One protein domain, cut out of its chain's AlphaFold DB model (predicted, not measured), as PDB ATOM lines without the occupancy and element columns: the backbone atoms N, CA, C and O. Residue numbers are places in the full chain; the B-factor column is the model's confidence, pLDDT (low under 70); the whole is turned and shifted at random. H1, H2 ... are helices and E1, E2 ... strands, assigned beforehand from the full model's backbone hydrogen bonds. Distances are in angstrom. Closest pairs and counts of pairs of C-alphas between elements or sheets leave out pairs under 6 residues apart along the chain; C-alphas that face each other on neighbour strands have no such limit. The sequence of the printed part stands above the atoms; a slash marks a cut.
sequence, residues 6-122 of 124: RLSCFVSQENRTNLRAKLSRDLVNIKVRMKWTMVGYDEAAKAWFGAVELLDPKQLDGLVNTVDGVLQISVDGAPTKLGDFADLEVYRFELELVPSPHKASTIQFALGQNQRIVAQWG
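What this domain is: This is residues 6 to 122 of the 124 residues of an uncharacterized protein of Deltaproteobacteria bacterium (UniProt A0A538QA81). Picture two strand sheets opened as a loose V: E3, E4, E8 and E9 make one arm, E1, E2, E5, E6 and E7 the other, and they come together near Leu 60, Pro 99 and Ser 105. H1 covers part of one face of the second sheet, over E6 and E7, while E1 and E3 stay apart across the opening. The printed part has 117 residues, with one named helix and nine named strands in the order E1 H1 E2 E3 E4 E5 E6 E7 E8 E9, and its class is mostly strand. The sheet E3 E4 E8 E9 is antiparallel in that order, and the other sheet is branched, with antiparallel pairs. The whole is loose, with a radius of gyration of the C-alphas of 16.9 A, and flat, spanning 48 by 45 by 22 A.

Where its parts are: Find C-alpha 6 at (173.863, 249.935, 219.436), where E1, residues 6 to 11, begins. Next come H1, residues 13 to 23, 15.1 A long, and E2, residues 31 to 34. E2 runs on into E3, residues 37 to 42, at 36 degrees. E4 is residues 47 to 54, 20.8 A long; E5 is 60 to 64 and E6 is 73 to 75. E7, residues 89 to 99, is the longest strand at 32.6 A; look for its start at (170.555, 251.323, 197.060). E8 is residues 105 to 110, and E9, residues 116 to 121, ends at (181.298, 245.550, 229.132).

How they stand to each other: Start at E7 in the strongly twisted branched sheet. On one side of it lies E1, with N 9 and O 93 3.0 A apart; on the other side lie E6, with N 74 and O 94 at 2.9 A, and E5, with N 63 and O 98 at 3.0 A. E2 is beside E5, N 32 and O 62 being 2.9 A apart. H1 is on this sheet at a height of 8.4 A, slantwise to the strands at 36 degrees to E6 on the local plane; its closest C-alpha to E6 is Arg 16, 6.5 A from that of Val 75. Every O i to N i+4 pair in H1 is within hydrogen-bond range. Now cross to the other sheet: the closest C-alphas of E7 and E9, Pro 99 and Trp 121, are 6.5 A apart. There the hairpin E8 and E9 has N 107 and O 119 at 2.9 A, E4 and E8 have N 110 and O 51 at 2.8 A, and the hairpin E3 and E4 has N 40 and O 49 at 2.8 A.

The domain as a whole: The C-alphas farthest apart, Asp 26 and Ala 44, are 48.4 A from each other. The printed part has no cut, and its one long link is E6 to E7, residues 76 to 88. Mean pLDDT of the printed part is 83.3; look for values under 70 at residues 54 to 59, 85 to 86 and 111 to 113.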
ATOM      1  N   ARG A   6     174.639 249.739 220.664       90.56
ATOM      2  CA  ARG A   6     173.863 249.935 219.436       90.56
ATOM      3  C   ARG A   6     174.792 249.963 218.234       90.56
ATOM      4  O   ARG A   6     175.693 250.798 218.163       90.56
ATOM      5  N   LEU A   7     174.554 249.076 217.279       87.38
ATOM      6  CA  LEU A   7     175.216 249.064 215.983       87.38
ATOM      7  C   LEU A   7     174.213 249.481 214.912       87.38
ATOM      8  O   LEU A   7     173.121 248.925 214.832       87.38
ATOM      9  N   SER A   8     174.605 250.441 214.079       91.25
ATOM     10  CA  SER A   8     173.849 250.863 212.902       91.25
ATOM     11  C   SER A   8     174.793 250.901 211.709       91.25
ATOM     12  O   SER A   8     175.884 251.474 211.787       91.25
ATOM     13  N   CYS A   9     174.416 250.236 210.623       89.75
ATOM     14  CA  CYS A   9     175.185 250.229 209.388       89.75
ATOM     15  C   CYS A   9     174.277 250.082 208.167       89.75
ATOM     16  O   CYS A   9     173.070 249.868 208.277       89.75
ATOM     17  N   PHE A  10     174.870 250.197 206.984       93.12
ATOM     18  CA  PHE A  10     174.183 249.992 205.719       93.12
ATOM     19  C   PHE A  10     174.564 248.642 205.113       93.12
ATOM     20  O   PHE A  10     175.737 248.269 205.090       93.12
ATOM     21  N   VAL A  11     173.571 247.914 204.606       93.06
ATOM     22  CA  VAL A  11     173.741 246.609 203.960       93.06
ATOM     23  C   VAL A  11     173.214 246.624 202.525       93.06
ATOM     24  O   VAL A  11     172.364 247.440 202.165       93.06
ATOM     25  N   SER A  12     173.708 245.702 201.698       93.38
ATOM     26  CA  SER A  12     173.233 245.505 200.323       93.38
ATOM     27  C   SER A  12     171.795 244.972 200.271       93.38
ATOM     28  O   SER A  12     171.283 244.412 201.244       93.38
ATOM     29  N   GLN A  13     171.158 245.070 199.102       92.88
ATOM     30  CA  GLN A  13     169.831 244.496 198.847       92.88
ATOM     31  C   GLN A  13     169.769 242.978 199.100       92.88
ATOM     32  O   GLN A  13     168.786 242.473 199.656       92.88
ATOM     33  N   GLU A  14     170.818 242.242 198.724       94.19
ATOM     34  CA  GLU A  14     170.925 240.801 198.974       94.19
ATOM     35  C   GLU A  14     170.926 240.509 200.481       94.19
ATOM     36  O   GLU A  14     170.105 239.731 200.976       94.19
ATOM     37  N   ASN A  15     171.777 241.211 201.237       94.19
ATOM     38  CA  ASN A  15     171.844 241.069 202.688       94.19
ATOM     39  C   ASN A  15     170.526 241.470 203.355       94.19
ATOM     40  O   ASN A  15     170.057 240.753 204.237       94.19
ATOM     41  N   ARG A  16     169.871 242.544 202.895       94.88
ATOM     42  CA  ARG A  16     168.538 242.945 203.368       94.88
ATOM     43  C   ARG A  16     167.516 241.830 203.183       94.88
ATOM     44  O   ARG A  16     166.728 241.553 204.085       94.88
ATOM     45  N   THR A  17     167.502 241.192 202.018       94.44
ATOM     46  CA  THR A  17     166.564 240.104 201.707       94.44
ATOM     47  C   THR A  17     166.796 238.907 202.625       94.44
ATOM     48  O   THR A  17     165.852 238.415 203.244       94.44
ATOM     49  N   ASN A  18     168.058 238.515 202.799       92.31
ATOM     50  CA  ASN A  18     168.447 237.428 203.693       92.31
ATOM     51  C   ASN A  18     168.111 237.727 205.161       92.31
ATOM     52  O   ASN A  18     167.595 236.858 205.864       92.31
ATOM     53  N   LEU A  19     168.373 238.950 205.627       91.50
ATOM     54  CA  LEU A  19     168.046 239.384 206.984       91.50
ATOM     55  C   LEU A  19     166.535 239.361 207.213       91.50
ATOM     56  O   LEU A  19     166.086 238.737 208.165       91.50
ATOM     57  N   ARG A  20     165.732 239.933 206.308       92.00
ATOM     58  CA  ARG A  20     164.265 239.914 206.434       92.00
ATOM     59  C   ARG A  20     163.694 238.501 206.481       92.00
ATOM     60  O   ARG A  20     162.814 238.246 207.294       92.00
ATOM     61  N   ALA A  21     164.198 237.588 205.652       90.06
ATOM     62  CA  ALA A  21     163.753 236.194 205.654       90.06
ATOM     63  C   ALA A  21     164.108 235.449 206.955       90.06
ATOM     64  O   ALA A  21     163.401 234.526 207.355       90.06
ATOM     65  N   LYS A  22     165.209 235.835 207.615       87.38
ATOM     66  CA  LYS A  22     165.588 235.305 208.932       87.38
ATOM     67  C   LYS A  22     164.747 235.917 210.050       87.38
ATOM     68  O   LYS A  22     164.296 235.180 210.914       87.38
ATOM     69  N   LEU A  23     164.513 237.229 210.002       86.88
ATOM     70  CA  LEU A  23     163.735 237.973 210.998       86.88
ATOM     71  C   LEU A  23     162.229 237.702 210.921       86.88
ATOM     72  O   LEU A  23     161.524 237.919 211.896       86.88
ATOM     73  N   SER A  24     161.717 237.211 209.788       84.19
ATOM     74  CA  SER A  24     160.319 236.782 209.670       84.19
ATOM     75  C   SER A  24     160.031 235.440 210.352       84.19
ATOM     76  O   SER A  24     158.903 234.959 210.288       84.19
ATOM     77  N   ARG A  25     161.052 234.786 210.911       81.25
ATOM     78  CA  ARG A  25     160.941 233.542 211.677       81.25
ATOM     79  C   ARG A  25     161.281 233.845 213.130       81.25
ATOM     80  O   ARG A  25     162.122 234.704 213.390       81.25
ATOM     81  N   ASP A  26     160.706 233.084 214.054       75.62
ATOM     82  CA  ASP A  26     161.073 233.190 215.463       75.62
ATOM     83  C   ASP A  26     162.552 232.813 215.647       75.62
ATOM     84  O   ASP A  26     162.971 231.670 215.429       75.62
ATOM     85  N   LEU A  27     163.370 233.800 216.015       80.31
ATOM     86  CA  LEU A  27     164.783 233.608 216.324       80.31
ATOM     87  C   LEU A  27     164.916 232.906 217.681       80.31
ATOM     88  O   LEU A  27     164.954 233.541 218.728       80.31
ATOM     89  N   VAL A  28     165.029 231.576 217.657       78.75
ATOM     90  CA  VAL A  28     165.175 230.748 218.874       78.75
ATOM     91  C   VAL A  28     166.529 230.962 219.567       78.75
ATOM     92  O   VAL A  28     166.654 230.785 220.776       78.75
ATOM     93  N   ASN A  29     167.562 231.344 218.810       85.69
ATOM     94  CA  ASN A  29     168.894 231.617 219.340       85.69
ATOM     95  C   ASN A  29     169.289 233.068 219.065       85.69
ATOM     96  O   ASN A  29     169.546 233.443 217.922       85.69
ATOM     97  N   ILE A  30     169.379 233.846 220.140       88.75
ATOM     98  CA  ILE A  30     169.733 235.269 220.116       88.75
ATOM     99  C   ILE A  30     171.189 235.521 220.519       88.75
ATOM    100  O   ILE A  30     171.586 236.668 220.702       88.75
ATOM    101  N   LYS A  31     171.987 234.460 220.697       88.50
ATOM    102  CA  LYS A  31     173.414 234.595 220.994       88.50
ATOM    103  C   LYS A  31     174.126 235.140 219.771       88.50
ATOM    104  O   LYS A  31     174.046 234.565 218.684       88.50
ATOM    105  N   VAL A  32     174.860 236.220 219.975       83.69
ATOM    106  CA  VAL A  32     175.655 236.864 218.942       83.69
ATOM    107  C   VAL A  32     177.112 236.769 219.331       83.69
ATOM    108  O   VAL A  32     177.499 236.943 220.483       83.69
ATOM    109  N   ARG A  33     177.919 236.486 218.324       82.06
ATOM    110  CA  ARG A  33     179.357 236.392 218.427       82.06
ATOM    111  C   ARG A  33     179.942 237.299 217.375       82.06
ATOM    112  O   ARG A  33     179.767 237.049 216.182       82.06
ATOM    113  N   MET A  34     180.590 238.364 217.814       74.88
ATOM    114  CA  MET A  34     180.994 239.426 216.907       74.88
ATOM    115  C   MET A  34     182.496 239.605 216.851       74.88
ATOM    116  O   MET A  34     183.216 239.453 217.837       74.88
ATOM    117  N   LYS A  35     182.939 239.985 215.658       74.50
ATOM    118  CA  LYS A  35     184.260 240.527 215.398       74.50
ATOM    119  C   LYS A  35     184.073 241.732 214.495       74.50
ATOM    120  O   LYS A  35     183.521 241.590 213.407       74.50
ATOM    121  N   TRP A  36     184.521 242.895 214.939       74.06
ATOM    122  CA  TRP A  36     184.546 244.087 214.107       74.06
ATOM    123  C   TRP A  36     185.862 244.828 214.293       74.06
ATOM    124  O   TRP A  36     186.535 244.706 215.317       74.06
ATOM    125  N   THR A  37     186.188 245.616 213.280       74.38
ATOM    126  CA  THR A  37     187.246 246.614 213.316       74.38
ATOM    127  C   THR A  37     186.670 247.856 212.669       74.38
ATOM    128  O   THR A  37     186.067 247.770 211.600       74.38
ATOM    129  N   MET A  38     186.833 249.002 213.319       76.94
ATOM    130  CA  MET A  38     186.553 250.293 212.699       76.94
ATOM    131  C   MET A  38     187.883 250.953 212.384       76.94
ATOM    132  O   MET A  38     188.790 250.932 213.216       76.94
ATOM    133  N   VAL A  39     187.996 251.533 211.196       82.88
ATOM    134  CA  VAL A  39     189.156 252.330 210.796       82.88
ATOM    135  C   VAL A  39     188.741 253.787 210.681       82.88
ATOM    136  O   VAL A  39     187.669 254.094 210.162       82.88
ATOM    137  N   GLY A  40     189.577 254.674 211.202       81.62
ATOM    138  CA  GLY A  40     189.471 256.112 211.009       81.62
ATOM    139  C   GLY A  40     190.508 256.574 209.994       81.62
ATOM    140  O   GLY A  40     191.549 255.933 209.832       81.62
ATOM    141  N   TYR A  41     190.229 257.686 209.322       82.31
ATOM    142  CA  TYR A  41     191.213 258.386 208.503       82.31
ATOM    143  C   TYR A  41     191.621 259.673 209.215       82.31
ATOM    144  O   TYR A  41     190.772 260.484 209.582       82.31
ATOM    145  N   ASP A  42     192.916 259.831 209.458       82.69
ATOM    146  CA  ASP A  42     193.493 261.066 209.969       82.69
ATOM    147  C   ASP A  42     193.853 261.955 208.776       82.69
ATOM    148  O   ASP A  42     194.825 261.687 208.067       82.69
ATOM    149  N   GLU A  43     193.063 263.004 208.552       86.69
ATOM    150  CA  GLU A  43     193.258 263.954 207.451       86.69
ATOM    151  C   GLU A  43     194.592 264.712 207.549       86.69
ATOM    152  O   GLU A  43     195.231 264.991 206.533       86.69
ATOM    153  N   ALA A  44     195.052 265.030 208.765       86.38
ATOM    154  CA  ALA A  44     196.290 265.779 208.966       86.38
ATOM    155  C   ALA A  44     197.516 264.901 208.685       86.38
ATOM    156  O   ALA A  44     198.455 265.332 208.011       86.38
ATOM    157  N   ALA A  45     197.487 263.654 209.161       85.19
ATOM    158  CA  ALA A  45     198.541 262.673 208.914       85.19
ATOM    159  C   ALA A  45     198.413 261.963 207.552       85.19
ATOM    160  O   ALA A  45     199.331 261.249 207.146       85.19
ATOM    161  N   LYS A  46     197.285 262.142 206.850       89.81
ATOM    162  CA  LYS A  46     196.908 261.443 205.610       89.81
ATOM    163  C   LYS A  46     197.006 259.918 205.716       89.81
ATOM    164  O   LYS A  46     197.389 259.246 204.755       89.81
ATOM    165  N   ALA A  47     196.670 259.363 206.877       84.62
ATOM    166  CA  ALA A  47     196.874 257.954 207.195       84.62
ATOM    167  C   ALA A  47     195.638 257.319 207.841       84.62
ATOM    168  O   ALA A  47     194.920 257.949 208.615       84.62
ATOM    169  N   TRP A  48     195.415 256.036 207.545       83.88
ATOM    170  CA  TRP A  48     194.401 255.228 208.219       83.88
ATOM    171  C   TRP A  48     194.910 254.736 209.574       83.88
ATOM    172  O   TRP A  48     196.079 254.379 209.711       83.88
ATOM    173  N   PHE A  49     194.021 254.649 210.558       79.69
ATOM    174  CA  PHE A  49     194.312 254.073 211.869       79.69
ATOM    175  C   PHE A  49     193.148 253.209 212.367       79.69
ATOM    176  O   PHE A  49     191.999 253.399 211.971       79.69
ATOM    177  N   GLY A  50     193.433 252.244 213.247       78.75
ATOM    178  CA  GLY A  50     192.394 251.460 213.919       78.75
ATOM    179  C   GLY A  50     191.654 252.324 214.939       78.75
ATOM    180  O   GLY A  50     192.236 252.697 215.952       78.75
ATOM    181  N   ALA A  51     190.391 252.647 214.660       75.44
ATOM    182  CA  ALA A  51     189.532 253.477 215.501       75.44
ATOM    183  C   ALA A  51     188.826 252.665 216.597       75.44
ATOM    184  O   ALA A  51     188.692 253.125 217.724       75.44
ATOM    185  N   VAL A  52     188.393 251.439 216.303       73.62
ATOM    186  CA  VAL A  52     187.805 250.539 217.308       73.62
ATOM    187  C   VAL A  52     188.295 249.129 217.046       73.62
ATOM    188  O   VAL A  52     188.184 248.630 215.923       73.62
ATOM    189  N   GLU A  53     188.813 248.489 218.087       70.75
ATOM    190  CA  GLU A  53     189.295 247.116 218.036       70.75
ATOM    191  C   GLU A  53     188.852 246.365 219.292       70.75
ATOM    192  O   GLU A  53     188.926 246.869 220.416       70.75
ATOM    193  N   LEU A  54     188.388 245.135 219.092       68.00
ATOM    194  CA  LEU A  54     188.201 244.188 220.181       68.00
ATOM    195  C   LEU A  54     189.572 243.668 220.610       68.00
ATOM    196  O   LEU A  54     190.228 242.960 219.849       68.00
ATOM    197  N   LEU A  55     189.998 244.024 221.824       63.69
ATOM    198  CA  LEU A  55     191.292 243.592 222.361       63.69
ATOM    199  C   LEU A  55     191.315 242.112 222.737       63.69
ATOM    200  O   LEU A  55     192.385 241.508 222.731       63.69
ATOM    201  N   ASP A  56     190.158 241.528 223.052       61.72
ATOM    202  CA  ASP A  56     190.040 240.078 223.156       61.72
ATOM    203  C   ASP A  56     189.730 239.483 221.766       61.72
ATOM    204  O   ASP A  56     188.636 239.691 221.225       61.72
ATOM    205  N   PRO A  57     190.662 238.726 221.155       52.75
ATOM    206  CA  PRO A  57     190.448 238.099 219.856       52.75
ATOM    207  C   PRO A  57     189.415 236.960 219.900       52.75
ATOM    208  O   PRO A  57     188.999 236.486 218.838       52.75
ATOM    209  N   LYS A  58     188.973 236.518 221.089       57.03
ATOM    210  CA  LYS A  58     187.964 235.461 221.267       57.03
ATOM    211  C   LYS A  58     186.516 235.953 221.156       57.03
ATOM    212  O   LYS A  58     185.643 235.339 221.741       57.03
ATOM    213  N   GLN A  59     186.248 236.948 220.310       65.25
ATOM    214  CA  GLN A  59     184.904 237.398 219.912       65.25
ATOM    215  C   GLN A  59     184.081 238.002 221.067       65.25
ATOM    216  O   GLN A  59     184.040 237.494 222.181       65.25
ATOM    217  N   LEU A  60     183.378 239.101 220.792       73.19
ATOM    218  CA  LEU A  60     182.404 239.621 221.748       73.19
ATOM    219  C   LEU A  60     181.209 238.659 221.783       73.19
ATOM    220  O   LEU A  60     180.471 238.577 220.795       73.19
ATOM    221  N   ASP A  61     181.038 237.929 222.886       81.19
ATOM    222  CA  ASP A  61     179.856 237.103 223.143       81.19
ATOM    223  C   ASP A  61     178.772 237.974 223.805       81.19
ATOM    224  O   ASP A  61     178.893 238.393 224.957       81.19
ATOM    225  N   GLY A  62     177.675 238.212 223.094       87.06
ATOM    226  CA  GLY A  62     176.531 238.979 223.584       87.06
ATOM    227  C   GLY A  62     175.203 238.318 223.242       87.06
ATOM    228  O   GLY A  62     175.144 237.255 222.616       87.06
ATOM    229  N   LEU A  63     174.123 238.977 223.636       90.25
ATOM    230  CA  LEU A  63     172.762 238.616 223.255       90.25
ATOM    231  C   LEU A  63     172.133 239.783 222.494       90.25
ATOM    232  O   LEU A  63     172.404 240.938 222.824       90.25
ATOM    233  N   VAL A  64     171.278 239.499 221.506       91.81
ATOM    234  CA  VAL A  64     170.381 240.527 220.951       91.81
ATOM    235  C   VAL A  64     169.501 241.053 222.082       91.81
ATOM    236  O   VAL A  64     168.881 240.266 222.801       91.81
ATOM    237  N   ASN A  65     169.460 242.373 222.250       93.38
ATOM    238  CA  ASN A  65     168.643 242.988 223.285       93.38
ATOM    239  C   ASN A  65     167.156 242.682 223.042       93.38
ATOM    240  O   ASN A  65     166.697 242.624 221.900       93.38
ATOM    241  N   THR A  66     166.401 242.496 224.121       91.75
ATOM    242  CA  THR A  66     164.953 242.283 224.078       91.75
ATOM    243  C   THR A  66     164.290 243.296 224.996       91.75
ATOM    244  O   THR A  66     164.556 243.304 226.194       91.75
ATOM    245  N   VAL A  67     163.415 244.130 224.442       91.62
ATOM    246  CA  VAL A  67     162.646 245.136 225.189       91.62
ATOM    247  C   VAL A  67     161.174 244.802 225.014       91.62
ATOM    248  O   VAL A  67     160.719 244.635 223.886       91.62
ATOM    249  N   ASP A  68     160.456 244.610 226.123       90.38
ATOM    250  CA  ASP A  68     159.039 244.210 226.136       90.38
ATOM    251  C   ASP A  68     158.731 242.965 225.278       90.38
ATOM    252  O   ASP A  68     157.697 242.860 224.624       90.38
ATOM    253  N   GLY A  69     159.661 242.003 225.257       86.06
ATOM    254  CA  GLY A  69     159.545 240.773 224.462       86.06
ATOM    255  C   GLY A  69     159.884 240.932 222.975       86.06
ATOM    256  O   GLY A  69     159.818 239.955 222.234       86.06
ATOM    257  N   VAL A  70     160.285 242.127 222.536       89.31
ATOM    258  CA  VAL A  70     160.642 242.424 221.144       89.31
ATOM    259  C   VAL A  70     162.157 242.498 220.983       89.31
ATOM    260  O   VAL A  70     162.834 243.275 221.665       89.31
ATOM    261  N   LEU A  71     162.692 241.715 220.043       91.56
ATOM    262  CA  LEU A  71     164.107 241.762 219.684       91.56
ATOM    263  C   LEU A  71     164.459 243.103 219.042       91.56
ATOM    264  O   LEU A  71     163.838 243.528 218.071       91.56
ATOM    265  N   GLN A  72     165.508 243.733 219.555       95.06
ATOM    266  CA  GLN A  72     166.029 245.002 219.059       95.06
ATOM    267  C   GLN A  72     167.005 244.755 217.900       95.06
ATOM    268  O   GLN A  72     168.212 244.982 217.992       95.06
ATOM    269  N   ILE A  73     166.466 244.214 216.811       93.25
ATOM    270  CA  ILE A  73     167.167 243.968 215.552       93.25
ATOM    271  C   ILE A  73     166.223 244.300 214.401       93.25
ATOM    272  O   ILE A  73     165.071 243.865 214.377       93.25
ATOM    273  N   SER A  74     166.696 245.066 213.428       94.12
ATOM    274  CA  SER A  74     165.865 245.496 212.311       94.12
ATOM    275  C   SER A  74     166.685 245.693 211.044       94.12
ATOM    276  O   SER A  74     167.898 245.896 211.060       94.12
ATOM    277  N   VAL A  75     165.995 245.613 209.913       95.50
ATOM    278  CA  VAL A  75     166.514 246.079 208.634       95.50
ATOM    279  C   VAL A  75     165.399 246.817 207.910       95.50
ATOM    280  O   VAL A  75     164.273 246.315 207.819       95.50
ATOM    281  N   ASP A  76     165.706 248.004 207.403       95.00
ATOM    282  CA  ASP A  76     164.721 248.854 206.753       95.00
ATOM    283  C   ASP A  76     164.169 248.184 205.485       95.00
ATOM    284  O   ASP A  76     164.864 247.515 204.710       95.00
ATOM    285  N   GLY A  77     162.861 248.345 205.276       91.25
ATOM    286  CA  GLY A  77     162.177 247.820 204.095       91.25
ATOM    287  C   GLY A  77     162.448 248.637 202.831       91.25
ATOM    288  O   GLY A  77     162.437 248.070 201.737       91.25
ATOM    289  N   ALA A  78     162.696 249.936 202.994       93.06
ATOM    290  CA  ALA A  78     162.964 250.885 201.920       93.06
ATOM    291  C   ALA A  78     164.471 251.176 201.809       93.06
ATOM    292  O   ALA A  78     165.165 251.143 202.829       93.06
ATOM    293  N   PRO A  79     164.984 251.458 200.598       92.62
ATOM    294  CA  PRO A  79     166.378 251.827 200.418       92.62
ATOM    295  C   PRO A  79     166.664 253.226 200.976       92.62
ATOM    296  O   PRO A  79     165.863 254.153 200.848       92.62
ATOM    297  N   THR A  80     167.845 253.385 201.560       91.69
ATOM    298  CA  THR A  80     168.459 254.662 201.904       91.69
ATOM    299  C   THR A  80     169.352 255.111 200.750       91.69
ATOM    300  O   THR A  80     170.207 254.357 200.288       91.69
ATOM    301  N   LYS A  81     169.181 256.356 200.300       84.56
ATOM    302  CA  LYS A  81     170.100 256.991 199.348       84.56
ATOM    303  C   LYS A  81     171.259 257.627 200.114       84.56
ATOM    304  O   LYS A  81     171.021 258.427 201.013       84.56
ATOM    305  N   LEU A  82     172.498 257.278 199.760       80.06
ATOM    306  CA  LEU A  82     173.713 257.806 200.408       80.06
ATOM    307  C   LEU A  82     174.232 259.115 199.788       80.06
ATOM    308  O   LEU A  82     175.244 259.650 200.231       80.06
ATOM    309  N   GLY A  83     173.548 259.631 198.771       75.44
ATOM    310  CA  GLY A  83     173.864 260.885 198.099       75.44
ATOM    311  C   GLY A  83     173.224 260.943 196.717       75.44
ATOM    312  O   GLY A  83     172.667 259.953 196.242       75.44
ATOM    313  N   ASP A  84     173.328 262.097 196.066       71.44
ATOM    314  CA  ASP A  84     172.679 262.351 194.772       71.44
ATOM    315  C   ASP A  84     173.426 261.740 193.570       71.44
ATOM    316  O   ASP A  84     172.925 261.765 192.450       71.44
ATOM    317  N   PHE A  85     174.628 261.193 193.786       55.62
ATOM    318  CA  PHE A  85     175.573 260.836 192.718       55.62
ATOM    319  C   PHE A  85     175.740 259.333 192.468       55.62
ATOM    320  O   PHE A  85     176.536 258.948 191.613       55.62
ATOM    321  N   ALA A  86     175.032 258.473 193.200       60.22
ATOM    322  CA  ALA A  86     175.137 257.031 193.025       60.22
ATOM    323  C   ALA A  86     173.756 256.375 193.039       60.22
ATOM    324  O   ALA A  86     173.017 256.511 194.013       60.22
ATOM    325  N   ASP A  87     173.468 255.568 192.013       73.06
ATOM    326  CA  ASP A  87     172.366 254.591 191.985       73.06
ATOM    327  C   ASP A  87     172.649 253.403 192.929       73.06
ATOM    328  O   ASP A  87     172.436 252.236 192.603       73.06
ATOM    329  N   LEU A  88     173.208 253.686 194.106       81.25
ATOM    330  CA  LEU A  88     173.507 252.690 195.118       81.25
ATOM    331  C   LEU A  88     172.369 252.666 196.133       81.25
ATOM    332  O   LEU A  88     172.264 253.530 197.005       81.25
ATOM    333  N   GLU A  89     171.536 251.638 196.033       88.00
ATOM    334  CA  GLU A  89     170.555 251.323 197.060       88.00
ATOM    335  C   GLU A  89     171.212 250.541 198.195       88.00
ATOM    336  O   GLU A  89     171.637 249.393 198.034       88.00
ATOM    337  N   VAL A  90     171.249 251.153 199.373       93.19
ATOM    338  CA  VAL A  90     171.609 250.464 200.610       93.19
ATOM    339  C   VAL A  90     170.427 250.448 201.560       93.19
ATOM    340  O   VAL A  90     169.485 251.212 201.406       93.19
ATOM    341  N   TYR A  91     170.465 249.581 202.559       95.38
ATOM    342  CA  TYR A  91     169.383 249.429 203.522       95.38
ATOM    343  C   TYR A  91     169.971 249.534 204.918       95.38
ATOM    344  O   TYR A  91     170.978 248.889 205.212       95.38
ATOM    345  N   ARG A  92     169.377 250.360 205.776       95.31
ATOM    346  CA  ARG A  92     169.837 250.492 207.156       95.31
ATOM    347  C   ARG A  92     169.538 249.208 207.927       95.31
ATOM    348  O   ARG A  92     168.429 248.684 207.861       95.31
ATOM    349  N   PHE A  93     170.539 248.712 208.635       94.44
ATOM    350  CA  PHE A  93     170.469 247.591 209.558       94.44
ATOM    351  C   PHE A  93     170.840 248.091 210.949       94.44
ATOM    352  O   PHE A  93     171.869 248.752 211.112       94.44
ATOM    353  N   GLU A  94     170.013 247.767 211.935       95.25
ATOM    354  CA  GLU A  94     170.221 248.155 213.327       95.25
ATOM    355  C   GLU A  94     170.162 246.923 214.225       95.25
ATOM    356  O   GLU A  94     169.362 246.006 214.020       95.25
ATOM    357  N   LEU A  95     171.046 246.896 215.215       92.44
ATOM    358  CA  LEU A  95     171.168 245.817 216.179       92.44
ATOM    359  C   LEU A  95     171.572 246.396 217.532       92.44
ATOM    360  O   LEU A  95     172.598 247.069 217.638       92.44
ATOM    361  N   GLU A  96     170.805 246.087 218.570       94.00
ATOM    362  CA  GLU A  96     171.216 246.321 219.947       94.00
ATOM    363  C   GLU A  96     171.664 245.028 220.616       94.00
ATOM    364  O   GLU A  96     171.055 243.966 220.456       94.00
ATOM    365  N   LEU A  97     172.725 245.134 221.405       90.62
ATOM    366  CA  LEU A  97     173.331 244.009 222.096       90.62
ATOM    367  C   LEU A  97     173.485 244.307 223.566       90.62
ATOM    368  O   LEU A  97     173.846 245.419 223.940       90.62
ATOM    369  N   VAL A  98     173.293 243.279 224.376       91.75
ATOM    370  CA  VAL A  98     173.554 243.290 225.815       91.75
ATOM    371  C   VAL A  98     174.625 242.254 226.155       91.75
ATOM    372  O   VAL A  98     174.778 241.267 225.414       91.75
ATOM    373  N   PRO A  99     175.398 242.467 227.235       89.44
ATOM    374  CA  PRO A  99     176.415 241.511 227.638       89.44
ATOM    375  C   PRO A  99     175.766 240.169 227.985       89.44
ATOM    376  O   PRO A  99     174.632 240.105 228.467       89.44
ATOM    377  N   SER A 100     176.486 239.078 227.733       85.75
ATOM    378  CA  SER A 100     176.036 237.764 228.194       85.75
ATOM    379  C   SER A 100     176.070 237.712 229.731       85.75
ATOM    380  O   SER A 100     177.013 238.242 230.318       85.75
ATOM    381  N   PRO A 101     175.109 237.045 230.399       83.81
ATOM    382  CA  PRO A 101     175.157 236.866 231.848       83.81
ATOM    383  C   PRO A 101     176.473 236.218 232.289       83.81
ATOM    384  O   PRO A 101     176.911 235.245 231.664       83.81
ATOM    385  N   HIS A 102     177.073 236.741 233.360       82.50
ATOM    386  CA  HIS A 102     178.325 236.246 233.952       82.50
ATOM    387  C   HIS A 102     179.532 236.256 233.008       82.50
ATOM    388  O   HIS A 102     180.434 235.419 233.109       82.50
ATOM    389  N   LYS A 103     179.535 237.161 232.026       80.56
ATOM    390  CA  LYS A 103     180.674 237.383 231.141       80.56
ATOM    391  C   LYS A 103     180.944 238.870 231.016       80.56
ATOM    392  O   LYS A 103     180.084 239.634 230.582       80.56
ATOM    393  N   ALA A 104     182.188 239.246 231.278       81.19
ATOM    394  CA  ALA A 104     182.714 240.544 230.904       81.19
ATOM    395  C   ALA A 104     183.540 240.452 229.610       81.19
ATOM    396  O   ALA A 104     184.158 239.434 229.305       81.19
ATOM    397  N   SER A 105     183.554 241.530 228.834       78.06
ATOM    398  CA  SER A 105     184.399 241.704 227.653       78.06
ATOM    399  C   SER A 105     185.084 243.063 227.688       78.06
ATOM    400  O   SER A 105     184.480 244.065 228.072       78.06
ATOM    401  N   THR A 106     186.339 243.108 227.252       78.88
ATOM    402  CA  THR A 106     187.116 244.348 227.191       78.88
ATOM    403  C   THR A 106     187.054 244.936 225.788       78.88
ATOM    404  O   THR A 106     187.490 244.314 224.818       78.88
ATOM    405  N   ILE A 107     186.537 246.156 225.686       77.19
ATOM    406  CA  ILE A 107     186.405 246.892 224.430       77.19
ATOM    407  C   ILE A 107     187.350 248.087 224.471       77.19
ATOM    408  O   ILE A 107     187.414 248.798 225.475       77.19
ATOM    409  N   GLN A 108     188.076 248.320 223.379       77.81
ATOM    410  CA  GLN A 108     188.941 249.483 223.253       77.81
ATOM    411  C   GLN A 108     188.491 250.385 222.109       77.81
ATOM    412  O   GLN A 108     188.344 249.962 220.962       77.81
ATOM    413  N   PHE A 109     188.357 251.664 222.434       76.19
ATOM    414  CA  PHE A 109     188.038 252.737 221.508       76.19
ATOM    415  C   PHE A 109     189.266 253.632 221.365       76.19
ATOM    416  O   PHE A 109     189.741 254.201 222.346       76.19
ATOM    417  N   ALA A 110     189.808 253.758 220.161       72.50
ATOM    418  CA  ALA A 110     190.822 254.754 219.863       72.50
ATOM    419  C   ALA A 110     190.132 256.080 219.519       72.50
ATOM    420  O   ALA A 110     189.341 256.164 218.583       72.50
ATOM    421  N   LEU A 111     190.446 257.122 220.286       66.75
ATOM    422  CA  LEU A 111     189.998 258.496 220.032       66.75
ATOM    423  C   LEU A 111     190.969 259.266 219.115       66.75
ATOM    424  O   LEU A 111     190.705 260.402 218.740       66.75
ATOM    425  N   GLY A 112     192.094 258.642 218.761       63.78
ATOM    426  CA  GLY A 112     193.121 259.139 217.850       63.78
ATOM    427  C   GLY A 112     194.296 258.158 217.808       63.78
ATOM    428  O   GLY A 112     194.253 257.113 218.457       63.78
ATOM    429  N   GLN A 113     195.375 258.493 217.093       66.62
ATOM    430  CA  GLN A 113     196.528 257.587 216.949       66.62
ATOM    431  C   GLN A 113     197.158 257.180 218.297       66.62
ATOM    432  O   GLN A 113     197.541 256.023 218.475       66.62
ATOM    433  N   ASN A 114     197.197 258.106 219.265       75.19
ATOM    434  CA  ASN A 114     197.866 257.919 220.559       75.19
ATOM    435  C   ASN A 114     196.913 257.873 221.763       75.19
ATOM    436  O   ASN A 114     197.366 257.681 222.889       75.19
ATOM    437  N   GLN A 115     195.606 258.058 221.556       74.19
ATOM    438  CA  GLN A 115     194.632 258.100 222.645       74.19
ATOM    439  C   GLN A 115     193.664 256.931 222.536       74.19
ATOM    440  O   GLN A 115     192.977 256.768 221.529       74.19
ATOM    441  N   ARG A 116     193.597 256.126 223.597       78.69
ATOM    442  CA  ARG A 116     192.743 254.941 223.681       78.69
ATOM    443  C   ARG A 116     191.966 254.956 224.990       78.69
ATOM    444  O   ARG A 116     192.521 255.275 226.037       78.69
ATOM    445  N   ILE A 117     190.694 254.594 224.917       82.44
ATOM    446  CA  ILE A 117     189.827 254.308 226.056       82.44
ATOM    447  C   ILE A 117     189.596 252.804 226.081       82.44
ATOM    448  O   ILE A 117     189.206 252.220 225.073       82.44
ATOM    449  N   VAL A 118     189.826 252.189 227.237       83.06
ATOM    450  CA  VAL A 118     189.512 250.783 227.497       83.06
ATOM    451  C   VAL A 118     188.309 250.741 228.430       83.06
ATOM    452  O   VAL A 118     188.308 251.412 229.461       83.06
ATOM    453  N   ALA A 119     187.290 249.968 228.070       83.31
ATOM    454  CA  ALA A 119     186.074 249.806 228.852       83.31
ATOM    455  C   ALA A 119     185.733 248.324 229.034       83.31
ATOM    456  O   ALA A 119     185.894 247.519 228.117       83.31
ATOM    457  N   GLN A 120     185.226 247.986 230.219       85.81
ATOM    458  CA  GLN A 120     184.676 246.669 230.518       85.81
ATOM    459  C   GLN A 120     183.159 246.679 230.305       85.81
ATOM    460  O   GLN A 120     182.431 247.501 230.883       85.81
ATOM    461  N   TRP A 121     182.697 245.751 229.475       85.88
ATOM    462  CA  TRP A 121     181.298 245.550 229.132       85.88
ATOM    463  C   TRP A 121     180.802 244.219 229.693       85.88
ATOM    464  O   TRP A 121     181.373 243.176 229.385       85.88
ATOM    465  N   GLY A 122     179.754 244.257 230.513       84.25
ATOM    466  CA  GLY A 122     179.289 243.117 231.302       84.25
ATOM    467  C   GLY A 122     179.912 243.036 232.695       84.25
ATOM    468  O   GLY A 122     180.804 243.809 233.050       84.25
TER     469      GLY A 122